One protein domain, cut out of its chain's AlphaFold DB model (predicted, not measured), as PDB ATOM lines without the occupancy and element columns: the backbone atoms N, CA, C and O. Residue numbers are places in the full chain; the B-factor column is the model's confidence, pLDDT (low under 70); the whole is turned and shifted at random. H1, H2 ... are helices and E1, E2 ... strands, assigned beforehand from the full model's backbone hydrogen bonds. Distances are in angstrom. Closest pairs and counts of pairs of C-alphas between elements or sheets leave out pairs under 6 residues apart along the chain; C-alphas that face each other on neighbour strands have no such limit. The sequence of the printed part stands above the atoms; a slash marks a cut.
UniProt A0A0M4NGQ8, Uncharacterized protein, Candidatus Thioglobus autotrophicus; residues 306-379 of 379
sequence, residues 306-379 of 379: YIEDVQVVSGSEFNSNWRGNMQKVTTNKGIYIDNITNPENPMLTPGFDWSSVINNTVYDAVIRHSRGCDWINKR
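What this domain is: This is residues 306 to 379 of the 379 residues of an uncharacterized protein of Candidatus Thioglobus autotrophicus (UniProt A0A0M4NGQ8). A strongly twisted sheet of three strands, E1, E2 and E3, is joined by a two-strand hairpin, E4 and E5, whose strand E5 crosses E3. The short helix H1 is on the three-strand sheet at its E1 and E2 part, and a long loop, residues 340 to 353, leads from E3 to it. The printed part has 74 residues with one named helix and five named strands, in the order E1, E2, E3, H1, E4, E5; both sheets, E1 - E2 - E3 and E4 - E5, are antiparallel. The class is mostly strand, and the whole is compact, with a radius of gyration of the C-alphas of 11.7 A and spans of 31 by 28 by 20 A.

Where its parts are: E1, residues 306 to 314, begins with C-alpha 306 at (-10.388, 178.743, 72.418), measures 23.3 A from first to last C-alpha and bends by 53 degrees at residue 309. E2, residues 325 to 331, measures 19.4 A, and E3, residues 334 to 339, measures 17.0 A. H1, residues 354 to 357, measures 5.5 A and begins with C-alpha 354 at (-7.780, 179.435, 61.918). E4, residues 365 to 370, measures 15.6 A. E5, residues 373 to 378, measures 16.5 A and ends with C-alpha 378 at (0.823, 180.163, 65.215).

How they stand to each other: E1, E2 and E3 form a meander, each strand the antiparallel neighbour of the one before; E1 and E3 are edge strands and E2 is the inner strand. In the hairpin of E1 and E2, at 157 degrees between directions, N 311 and O 328 are 2.9 A apart, within hydrogen-bond range. In the hairpin of E2 and E3, at 151 degrees, N 336 and O 329 are within that range at 2.9 A. H1 is on this sheet at a height over the sheet of 7.6 A; its closest C-alphas to E1 are those of Val 310 and Ser 355, 5.6 A apart. H1 is too short for any O i to N i+4 pair; its one O i to N i+3 pair is within hydrogen-bond range. The closest C-alphas of E3 and E5 are those of Ile 337 and Trp 375, 4.8 A apart. E4 and E5 form a hairpin at 150 degrees, with N 368 and O 375 within hydrogen-bond range at 2.8 A. E3 and E4 are near each other, while E1 is apart from both E4 and E5.

The domain as a whole: The two C-alphas farthest apart, those of Asn 321 and Asn 360, are 32.0 A from each other. The printed part has no cut, and it ends at residue 379, the chain's last. The link from E3 to H1, 14 residues, is long; those from E2 to E3 and from E4 to E5 are tight. The mean pLDDT of the printed part is 75.3, and the model's confidence is under 70 at residues 321 to 323, 341 to 351, 370 to 373 and 378 to 379.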
ATOM      1  N   TYR A 306      -9.228 179.414  73.000       84.69
ATOM      2  CA  TYR A 306     -10.388 178.743  72.418       84.69
ATOM      3  C   TYR A 306     -10.933 179.588  71.271       84.69
ATOM      4  O   TYR A 306     -11.255 180.757  71.487       84.69
ATOM      5  N   ILE A 307     -10.978 179.022  70.066       88.19
ATOM      6  CA  ILE A 307     -11.365 179.735  68.846       88.19
ATOM      7  C   ILE A 307     -12.874 179.624  68.658       88.19
ATOM      8  O   ILE A 307     -13.396 178.532  68.454       88.19
ATOM      9  N   GLU A 308     -13.568 180.754  68.725       86.00
ATOM     10  CA  GLU A 308     -15.032 180.813  68.681       86.00
ATOM     11  C   GLU A 308     -15.543 181.070  67.264       86.00
ATOM     12  O   GLU A 308     -16.493 180.432  66.822       86.00
ATOM     13  N   ASP A 309     -14.900 181.986  66.537       90.50
ATOM     14  CA  ASP A 309     -15.307 182.360  65.184       90.50
ATOM     15  C   ASP A 309     -14.125 182.903  64.378       90.50
ATOM     16  O   ASP A 309     -13.190 183.490  64.932       90.50
ATOM     17  N   VAL A 310     -14.174 182.722  63.059       89.62
ATOM     18  CA  VAL A 310     -13.167 183.235  62.129       89.62
ATOM     19  C   VAL A 310     -13.851 183.823  60.908       89.62
ATOM     20  O   VAL A 310     -14.523 183.121  60.156       89.62
ATOM     21  N   GLN A 311     -13.614 185.110  60.670       90.00
ATOM     22  CA  GLN A 311     -14.200 185.845  59.553       90.00
ATOM     23  C   GLN A 311     -13.119 186.368  58.621       90.00
ATOM     24  O   GLN A 311     -12.078 186.850  59.067       90.00
ATOM     25  N   VAL A 312     -13.384 186.323  57.317       87.31
ATOM     26  CA  VAL A 312     -12.546 187.010  56.335       87.31
ATOM     27  C   VAL A 312     -12.967 188.473  56.270       87.31
ATOM     28  O   VAL A 312     -14.118 188.782  55.976       87.31
ATOM     29  N   VAL A 313     -12.023 189.365  56.542       85.50
ATOM     30  CA  VAL A 313     -12.223 190.817  56.606       85.50
ATOM     31  C   VAL A 313     -11.228 191.526  55.696       85.50
ATOM     32  O   VAL A 313     -10.159 190.988  55.392       85.50
ATOM     33  N   SER A 314     -11.547 192.736  55.240       83.75
ATOM     34  CA  SER A 314     -10.603 193.494  54.420       83.75
ATOM     35  C   SER A 314      -9.475 194.053  55.291       83.75
ATOM     36  O   SER A 314      -9.730 194.761  56.262       83.75
ATOM     37  N   GLY A 315      -8.211 193.788  54.949       75.88
ATOM     38  CA  GLY A 315      -7.066 194.278  55.728       75.88
ATOM     39  C   GLY A 315      -6.992 195.804  55.807       75.88
ATOM     40  O   GLY A 315      -6.490 196.348  56.794       75.88
ATOM     41  N   SER A 316      -7.561 196.506  54.820       79.12
ATOM     42  CA  SER A 316      -7.632 197.969  54.823       79.12
ATOM     43  C   SER A 316      -8.521 198.543  55.928       79.12
ATOM     44  O   SER A 316      -8.356 199.711  56.269       79.12
ATOM     45  N   GLU A 317      -9.420 197.743  56.515       78.12
ATOM     46  CA  GLU A 317     -10.244 198.148  57.666       78.12
ATOM     47  C   GLU A 317      -9.412 198.321  58.947       78.12
ATOM     48  O   GLU A 317      -9.777 199.107  59.818       78.12
ATOM     49  N   PHE A 318      -8.273 197.627  59.046       73.38
ATOM     50  CA  PHE A 318      -7.389 197.642  60.220       73.38
ATOM     51  C   PHE A 318      -6.112 198.447  59.975       73.38
ATOM     52  O   PHE A 318      -5.548 199.036  60.896       73.38
ATOM     53  N   ASN A 319      -5.643 198.500  58.727       70.12
ATOM     54  CA  ASN A 319      -4.491 199.302  58.338       70.12
ATOM     55  C   ASN A 319      -4.620 199.732  56.878       70.12
ATOM     56  O   ASN A 319      -4.548 198.906  55.974       70.12
ATOM     57  N   SER A 320      -4.707 201.040  56.638       72.81
ATOM     58  CA  SER A 320      -4.896 201.616  55.297       72.81
ATOM     59  C   SER A 320      -3.787 201.281  54.289       72.81
ATOM     60  O   SER A 320      -3.989 201.414  53.084       72.81
ATOM     61  N   ASN A 321      -2.617 200.824  54.752       69.56
ATOM     62  CA  ASN A 321      -1.524 200.372  53.887       69.56
ATOM     63  C   ASN A 321      -1.648 198.899  53.472       69.56
ATOM     64  O   ASN A 321      -0.885 198.437  52.623       69.56
ATOM     65  N   TRP A 322      -2.577 198.154  54.071       68.69
ATOM     66  CA  TRP A 322      -2.799 196.749  53.778       68.69
ATOM     67  C   TRP A 322      -3.844 196.601  52.677       68.69
ATOM     68  O   TRP A 322      -4.959 197.098  52.796       68.69
ATOM     69  N   ARG A 323      -3.480 195.929  51.581       69.25
ATOM     70  CA  ARG A 323      -4.329 195.824  50.379       69.25
ATOM     71  C   ARG A 323      -4.987 194.453  50.177       69.25
ATOM     72  O   ARG A 323      -5.754 194.296  49.237       69.25
ATOM     73  N   GLY A 324      -4.675 193.471  51.025       75.69
ATOM     74  CA  GLY A 324      -5.234 192.113  50.981       75.69
ATOM     75  C   GLY A 324      -6.257 191.823  52.082       75.69
ATOM     76  O   GLY A 324      -6.316 192.533  53.086       75.69
ATOM     77  N   ASN A 325      -7.035 190.757  51.898       83.12
ATOM     78  CA  ASN A 325      -7.955 190.241  52.915       83.12
ATOM     79  C   ASN A 325      -7.196 189.526  54.045       83.12
ATOM     80  O   ASN A 325      -6.094 189.013  53.848       83.12
ATOM     81  N   MET A 326      -7.807 189.495  55.225       83.81
ATOM     82  CA  MET A 326      -7.244 188.985  56.475       83.81
ATOM     83  C   MET A 326      -8.265 188.128  57.225       83.81
ATOM     84  O   MET A 326      -9.445 188.125  56.879       83.81
ATOM     85  N   GLN A 327      -7.818 187.410  58.254       88.75
ATOM     86  CA  GLN A 327      -8.681 186.643  59.150       88.75
ATOM     87  C   GLN A 327      -8.851 187.397  60.463       88.75
ATOM     88  O   GLN A 327      -7.875 187.689  61.149       88.75
ATOM     89  N   LYS A 328     -10.094 187.687  60.828       90.12
ATOM     90  CA  LYS A 328     -10.478 188.144  62.160       90.12
ATOM     91  C   LYS A 328     -10.880 186.929  62.980       90.12
ATOM     92  O   LYS A 328     -11.869 186.277  62.662       90.12
ATOM     93  N   VAL A 329     -10.106 186.636  64.014       90.25
ATOM     94  CA  VAL A 329     -10.238 185.465  64.881       90.25
ATOM     95  C   VAL A 329     -10.805 185.916  66.223       90.25
ATOM     96  O   VAL A 329     -10.145 186.628  66.982       90.25
ATOM     97  N   THR A 330     -12.032 185.506  66.518       88.25
ATOM     98  CA  THR A 330     -12.668 185.719  67.819       88.25
ATOM     99  C   THR A 330     -12.335 184.542  68.723       88.25
ATOM    100  O   THR A 330     -12.488 183.381  68.340       88.25
ATOM    101  N   THR A 331     -11.857 184.836  69.926       87.81
ATOM    102  CA  THR A 331     -11.477 183.830  70.918       87.81
ATOM    103  C   THR A 331     -12.064 184.168  72.276       87.81
ATOM    104  O   THR A 331     -12.405 185.322  72.543       87.81
ATOM    105  N   ASN A 332     -12.004 183.206  73.194       82.44
ATOM    106  CA  ASN A 332     -12.363 183.408  74.598       82.44
ATOM    107  C   ASN A 332     -11.529 184.482  75.334       82.44
ATOM    108  O   ASN A 332     -11.787 184.768  76.503       82.44
ATOM    109  N   LYS A 333     -10.494 185.045  74.695       81.38
ATOM    110  CA  LYS A 333      -9.621 186.088  75.258       81.38
ATOM    111  C   LYS A 333      -9.684 187.418  74.516       81.38
ATOM    112  O   LYS A 333      -9.008 188.359  74.922       81.38
ATOM    113  N   GLY A 334     -10.485 187.504  73.458       84.56
ATOM    114  CA  GLY A 334     -10.613 188.705  72.646       84.56
ATOM    115  C   GLY A 334     -10.551 188.420  71.154       84.56
ATOM    116  O   GLY A 334     -10.551 187.270  70.708       84.56
ATOM    117  N   ILE A 335     -10.519 189.506  70.389       85.62
ATOM    118  CA  ILE A 335     -10.533 189.497  68.930       85.62
ATOM    119  C   ILE A 335      -9.132 189.829  68.428       85.62
ATOM    120  O   ILE A 335      -8.563 190.850  68.810       85.62
ATOM    121  N   TYR A 336      -8.621 188.997  67.529       88.88
ATOM    122  CA  TYR A 336      -7.281 189.113  66.969       88.88
ATOM    123  C   TYR A 336      -7.307 189.029  65.447       88.88
ATOM    124  O   TYR A 336      -8.252 188.495  64.869       88.88
ATOM    125  N   ILE A 337      -6.269 189.547  64.795       86.50
ATOM    126  CA  ILE A 337      -6.141 189.515  63.333       86.50
ATOM    127  C   ILE A 337      -4.959 188.630  62.919       86.50
ATOM    128  O   ILE A 337      -3.903 188.668  63.551       86.50
ATOM    129  N   ASP A 338      -5.122 187.855  61.849       86.38
ATOM    130  CA  ASP A 338      -4.039 187.120  61.195       86.38
ATOM    131  C   ASP A 338      -4.115 187.227  59.663       86.38
ATOM    132  O   ASP A 338      -5.132 187.608  59.078       86.38
ATOM    133  N   ASN A 339      -3.018 186.885  58.997       79.38
ATOM    134  CA  ASN A 339      -2.958 186.718  57.555       79.38
ATOM    135  C   ASN A 339      -3.753 185.490  57.114       79.38
ATOM    136  O   ASN A 339      -3.625 184.424  57.707       79.38
ATOM    137  N   ILE A 340      -4.488 185.614  56.005       74.38
ATOM    138  CA  ILE A 340      -5.006 184.436  55.299       74.38
ATOM    139  C   ILE A 340      -3.824 183.685  54.689       74.38
ATOM    140  O   ILE A 340      -2.965 184.279  54.031       74.38
ATOM    141  N   THR A 341      -3.805 182.368  54.858       65.00
ATOM    142  CA  THR A 341      -2.881 181.485  54.146       65.00
ATOM    143  C   THR A 341      -3.155 181.576  52.644       65.00
ATOM    144  O   THR A 341      -4.208 181.143  52.181       65.00
ATOM    145  N   ASN A 342      -2.232 182.144  51.861       59.50
ATOM    146  CA  ASN A 342      -2.359 182.142  50.402       59.50
ATOM    147  C   ASN A 342      -2.138 180.705  49.886       59.50
ATOM    148  O   ASN A 342      -1.011 180.210  50.005       59.50
ATOM    149  N   PRO A 343      -3.156 180.033  49.310       52.47
ATOM    150  CA  PRO A 343      -3.032 178.634  48.909       52.47
ATOM    151  C   PRO A 343      -2.016 178.431  47.779       52.47
ATOM    152  O   PRO A 343      -1.413 177.367  47.682       52.47
ATOM    153  N   GLU A 344      -1.808 179.447  46.936       50.34
ATOM    154  CA  GLU A 344      -0.941 179.346  45.759       50.34
ATOM    155  C   GLU A 344       0.536 179.610  46.077       50.34
ATOM    156  O   GLU A 344       1.415 179.161  45.343       50.34
ATOM    157  N   ASN A 345       0.843 180.326  47.167       51.69
ATOM    158  CA  ASN A 345       2.228 180.578  47.569       51.69
ATOM    159  C   ASN A 345       2.382 180.776  49.094       51.69
ATOM    160  O   ASN A 345       2.601 181.898  49.568       51.69
ATOM    161  N   PRO A 346       2.297 179.689  49.883       51.19
ATOM    162  CA  PRO A 346       2.295 179.743  51.349       51.19
ATOM    163  C   PRO A 346       3.612 180.248  51.965       51.19
ATOM    164  O   PRO A 346       3.644 180.585  53.147       51.19
ATOM    165  N   MET A 347       4.697 180.347  51.184       48.03
ATOM    166  CA  MET A 347       5.977 180.898  51.655       48.03
ATOM    167  C   MET A 347       6.009 182.430  51.732       48.03
ATOM    168  O   MET A 347       6.842 182.971  52.458       48.03
ATOM    169  N   LEU A 348       5.141 183.139  50.999       45.12
ATOM    170  CA  LEU A 348       5.175 184.609  50.926       45.12
ATOM    171  C   LEU A 348       4.240 185.294  51.931       45.12
ATOM    172  O   LEU A 348       4.490 186.433  52.319       45.12
ATOM    173  N   THR A 349       3.206 184.595  52.395       55.06
ATOM    174  CA  THR A 349       2.313 185.052  53.468       55.06
ATOM    175  C   THR A 349       2.007 183.865  54.379       55.06
ATOM    176  O   THR A 349       1.007 183.177  54.155       55.06
ATOM    177  N   PRO A 350       2.880 183.570  55.360       58.62
ATOM    178  CA  PRO A 350       2.633 182.510  56.325       58.62
ATOM    179  C   PRO A 350       1.453 182.942  57.200       58.62
ATOM    180  O   PRO A 350       1.611 183.742  58.117       58.62
ATOM    181  N   GLY A 351       0.260 182.490  56.832       65.81
ATOM    182  CA  GLY A 351      -0.942 182.544  57.652       65.81
ATOM    183  C   GLY A 351      -1.199 181.172  58.256       65.81
ATOM    184  O   GLY A 351      -0.703 180.158  57.752       65.81
ATOM    185  N   PHE A 352      -1.951 181.129  59.349       79.25
ATOM    186  CA  PHE A 352      -2.486 179.880  59.870       79.25
ATOM    187  C   PHE A 352      -3.970 179.791  59.527       79.25
ATOM    188  O   PHE A 352      -4.706 180.755  59.707       79.25
ATOM    189  N   ASP A 353      -4.429 178.629  59.059       80.75
ATOM    190  CA  ASP A 353      -5.849 178.443  58.767       80.75
ATOM    191  C   ASP A 353      -6.658 178.278  60.061       80.75
ATOM    192  O   ASP A 353      -6.979 177.170  60.494       80.75
ATOM    193  N   TRP A 354      -7.003 179.405  60.682       83.62
ATOM    194  CA  TRP A 354      -7.780 179.435  61.918       83.62
ATOM    195  C   TRP A 354      -9.192 178.871  61.754       83.62
ATOM    196  O   TRP A 354      -9.768 178.399  62.733       83.62
ATOM    197  N   SER A 355      -9.747 178.877  60.539       82.94
ATOM    198  CA  SER A 355     -11.086 178.331  60.311       82.94
ATOM    199  C   SER A 355     -11.126 176.815  60.534       82.94
ATOM    200  O   SER A 355     -12.115 176.293  61.046       82.94
ATOM    201  N   SER A 356     -10.007 176.126  60.276       80.25
ATOM    202  CA  SER A 356      -9.859 174.683  60.512       80.25
ATOM    203  C   SER A 356      -9.905 174.271  61.991       80.25
ATOM    204  O   SER A 356     -10.044 173.086  62.291       80.25
ATOM    205  N   VAL A 357      -9.801 175.226  62.922       82.00
ATOM    206  CA  VAL A 357      -9.742 174.970  64.372       82.00
ATOM    207  C   VAL A 357     -10.828 175.702  65.162       82.00
ATOM    208  O   VAL A 357     -10.720 175.821  66.382       82.00
ATOM    209  N   ILE A 358     -11.895 176.164  64.504       84.56
ATOM    210  CA  ILE A 358     -13.078 176.696  65.198       84.56
ATOM    211  C   ILE A 358     -13.613 175.636  66.179       84.56
ATOM    212  O   ILE A 358     -13.581 174.434  65.904       84.56
ATOM    213  N   ASN A 359     -14.072 176.088  67.345       81.19
ATOM    214  CA  ASN A 359     -14.491 175.288  68.497       81.19
ATOM    215  C   ASN A 359     -13.383 174.443  69.153       81.19
ATOM    216  O   ASN A 359     -13.691 173.527  69.918       81.19
ATOM    217  N   ASN A 360     -12.106 174.745  68.896       78.44
ATOM    218  CA  ASN A 360     -10.964 174.079  69.528       78.44
ATOM    219  C   ASN A 360     -10.040 175.065  70.258       78.44
ATOM    220  O   ASN A 360     -10.013 176.261  69.970       78.44
ATOM    221  N   THR A 361      -9.252 174.540  71.205       81.38
ATOM    222  CA  THR A 361      -8.238 175.307  71.945       81.38
ATOM    223  C   THR A 361      -6.860 175.161  71.304       81.38
ATOM    224  O   THR A 361      -6.347 174.050  71.177       81.38
ATOM    225  N   VAL A 362      -6.219 176.282  70.966       78.44
ATOM    226  CA  VAL A 362      -4.858 176.341  70.416       78.44
ATOM    227  C   VAL A 362      -3.881 176.853  71.474       78.44
ATOM    228  O   VAL A 362      -4.078 177.921  72.050       78.44
ATOM    229  N   TYR A 363      -2.817 176.094  71.740       75.12
ATOM    230  CA  TYR A 363      -1.874 176.381  72.832       75.12
ATOM    231  C   TYR A 363      -0.606 177.125  72.384       75.12
ATOM    232  O   TYR A 363      -0.020 177.848  73.184       75.12
ATOM    233  N   ASP A 364      -0.250 177.049  71.100       70.38
ATOM    234  CA  ASP A 364       0.990 177.624  70.552       70.38
ATOM    235  C   ASP A 364       0.754 178.897  69.728       70.38
ATOM    236  O   ASP A 364       1.456 179.176  68.757       70.38
ATOM    237  N   ALA A 365      -0.260 179.684  70.086       72.31
ATOM    238  CA  ALA A 365      -0.509 180.965  69.436       72.31
ATOM    239  C   ALA A 365       0.342 182.078  70.072       72.31
ATOM    240  O   ALA A 365       0.392 182.237  71.293       72.31
ATOM    241  N   VAL A 366       1.001 182.878  69.239       74.31
ATOM    242  CA  VAL A 366       1.756 184.070  69.629       74.31
ATOM    243  C   VAL A 366       0.938 185.306  69.316       74.31
ATOM    244  O   VAL A 366       0.605 185.549  68.156       74.31
ATOM    245  N   ILE A 367       0.703 186.127  70.340       74.88
ATOM    246  CA  ILE A 367       0.122 187.458  70.167       74.88
ATOM    247  C   ILE A 367       1.241 188.480  69.985       74.88
ATOM    248  O   ILE A 367       2.129 188.612  70.830       74.88
ATOM    249  N   ARG A 368       1.212 189.211  68.873       74.69
ATOM    250  CA  ARG A 368       2.123 190.317  68.572       74.69
ATOM    251  C   ARG A 368       1.313 191.593  68.410       74.69
ATOM    252  O   ARG A 368       0.337 191.617  67.682       74.69
ATOM    253  N   HIS A 369       1.741 192.674  69.040       74.00
ATOM    254  CA  HIS A 369       1.088 193.966  68.851       74.00
ATOM    255  C   HIS A 369       1.727 194.661  67.648       74.00
ATOM    256  O   HIS A 369       2.955 194.757  67.571       74.00
ATOM    257  N   SER A 370       0.924 195.146  66.704       61.19
ATOM    258  CA  SER A 370       1.429 195.924  65.570       61.19
ATOM    259  C   SER A 370       0.448 197.025  65.190       61.19
ATOM    260  O   SER A 370      -0.718 196.757  64.917       61.19
ATOM    261  N   ARG A 371       0.946 198.272  65.183       59.88
ATOM    262  CA  ARG A 371       0.263 199.503  64.730       59.88
ATOM    263  C   ARG A 371      -1.246 199.552  65.042       59.88
ATOM    264  O   ARG A 371      -2.048 199.788  64.148       59.88
ATOM    265  N   GLY A 372      -1.609 199.372  66.312       64.81
ATOM    266  CA  GLY A 372      -2.985 199.545  66.794       64.81
ATOM    267  C   GLY A 372      -3.883 198.308  66.706       64.81
ATOM    268  O   GLY A 372      -5.053 198.409  67.058       64.81
ATOM    269  N   CYS A 373      -3.358 197.153  66.283       67.38
ATOM    270  CA  CYS A 373      -4.082 195.883  66.295       67.38
ATOM    271  C   CYS A 373      -3.257 194.772  66.952       67.38
ATOM    272  O   CYS A 373      -2.022 194.755  66.859       67.38
ATOM    273  N   ASP A 374      -3.960 193.818  67.556       81.25
ATOM    274  CA  ASP A 374      -3.361 192.628  68.148       81.25
ATOM    275  C   ASP A 374      -3.389 191.486  67.131       81.25
ATOM    276  O   ASP A 374      -4.445 191.063  66.655       81.25
ATOM    277  N   TRP A 375      -2.200 191.006  66.780       80.19
ATOM    278  CA  TRP A 375      -1.991 189.964  65.786       80.19
ATOM    279  C   TRP A 375      -1.831 188.621  66.459       80.19
ATOM    280  O   TRP A 375      -0.941 188.470  67.292       80.19
ATOM    281  N   ILE A 376      -2.625 187.636  66.060       79.75
ATOM    282  CA  ILE A 376      -2.448 186.249  66.493       79.75
ATOM    283  C   ILE A 376      -1.805 185.463  65.365       79.75
ATOM    284  O   ILE A 376      -2.210 185.593  64.224       79.75
ATOM    285  N   ASN A 377      -0.756 184.703  65.652       70.25
ATOM    286  CA  ASN A 377      -0.081 183.844  64.679       70.25
ATOM    287  C   ASN A 377       0.317 182.544  65.365       70.25
ATOM    288  O   ASN A 377       0.678 182.560  66.542       70.25
ATOM    289  N   LYS A 378       0.299 181.416  64.657       63.31
ATOM    290  CA  LYS A 378       0.823 180.163  65.215       63.31
ATOM    291  C   LYS A 378       2.358 180.209  65.275       63.31
ATOM    292  O   LYS A 378       2.987 180.746  64.363       63.31
ATOM    293  N   ARG A 379       2.944 179.723  66.375       55.44
ATOM    294  CA  ARG A 379       4.399 179.696  66.591       55.44
ATOM    295  C   ARG A 379       5.102 178.612  65.789       55.44
ATOM    296  O   ARG A 379       4.501 177.529  65.621       55.44
TER     297      ARG A 379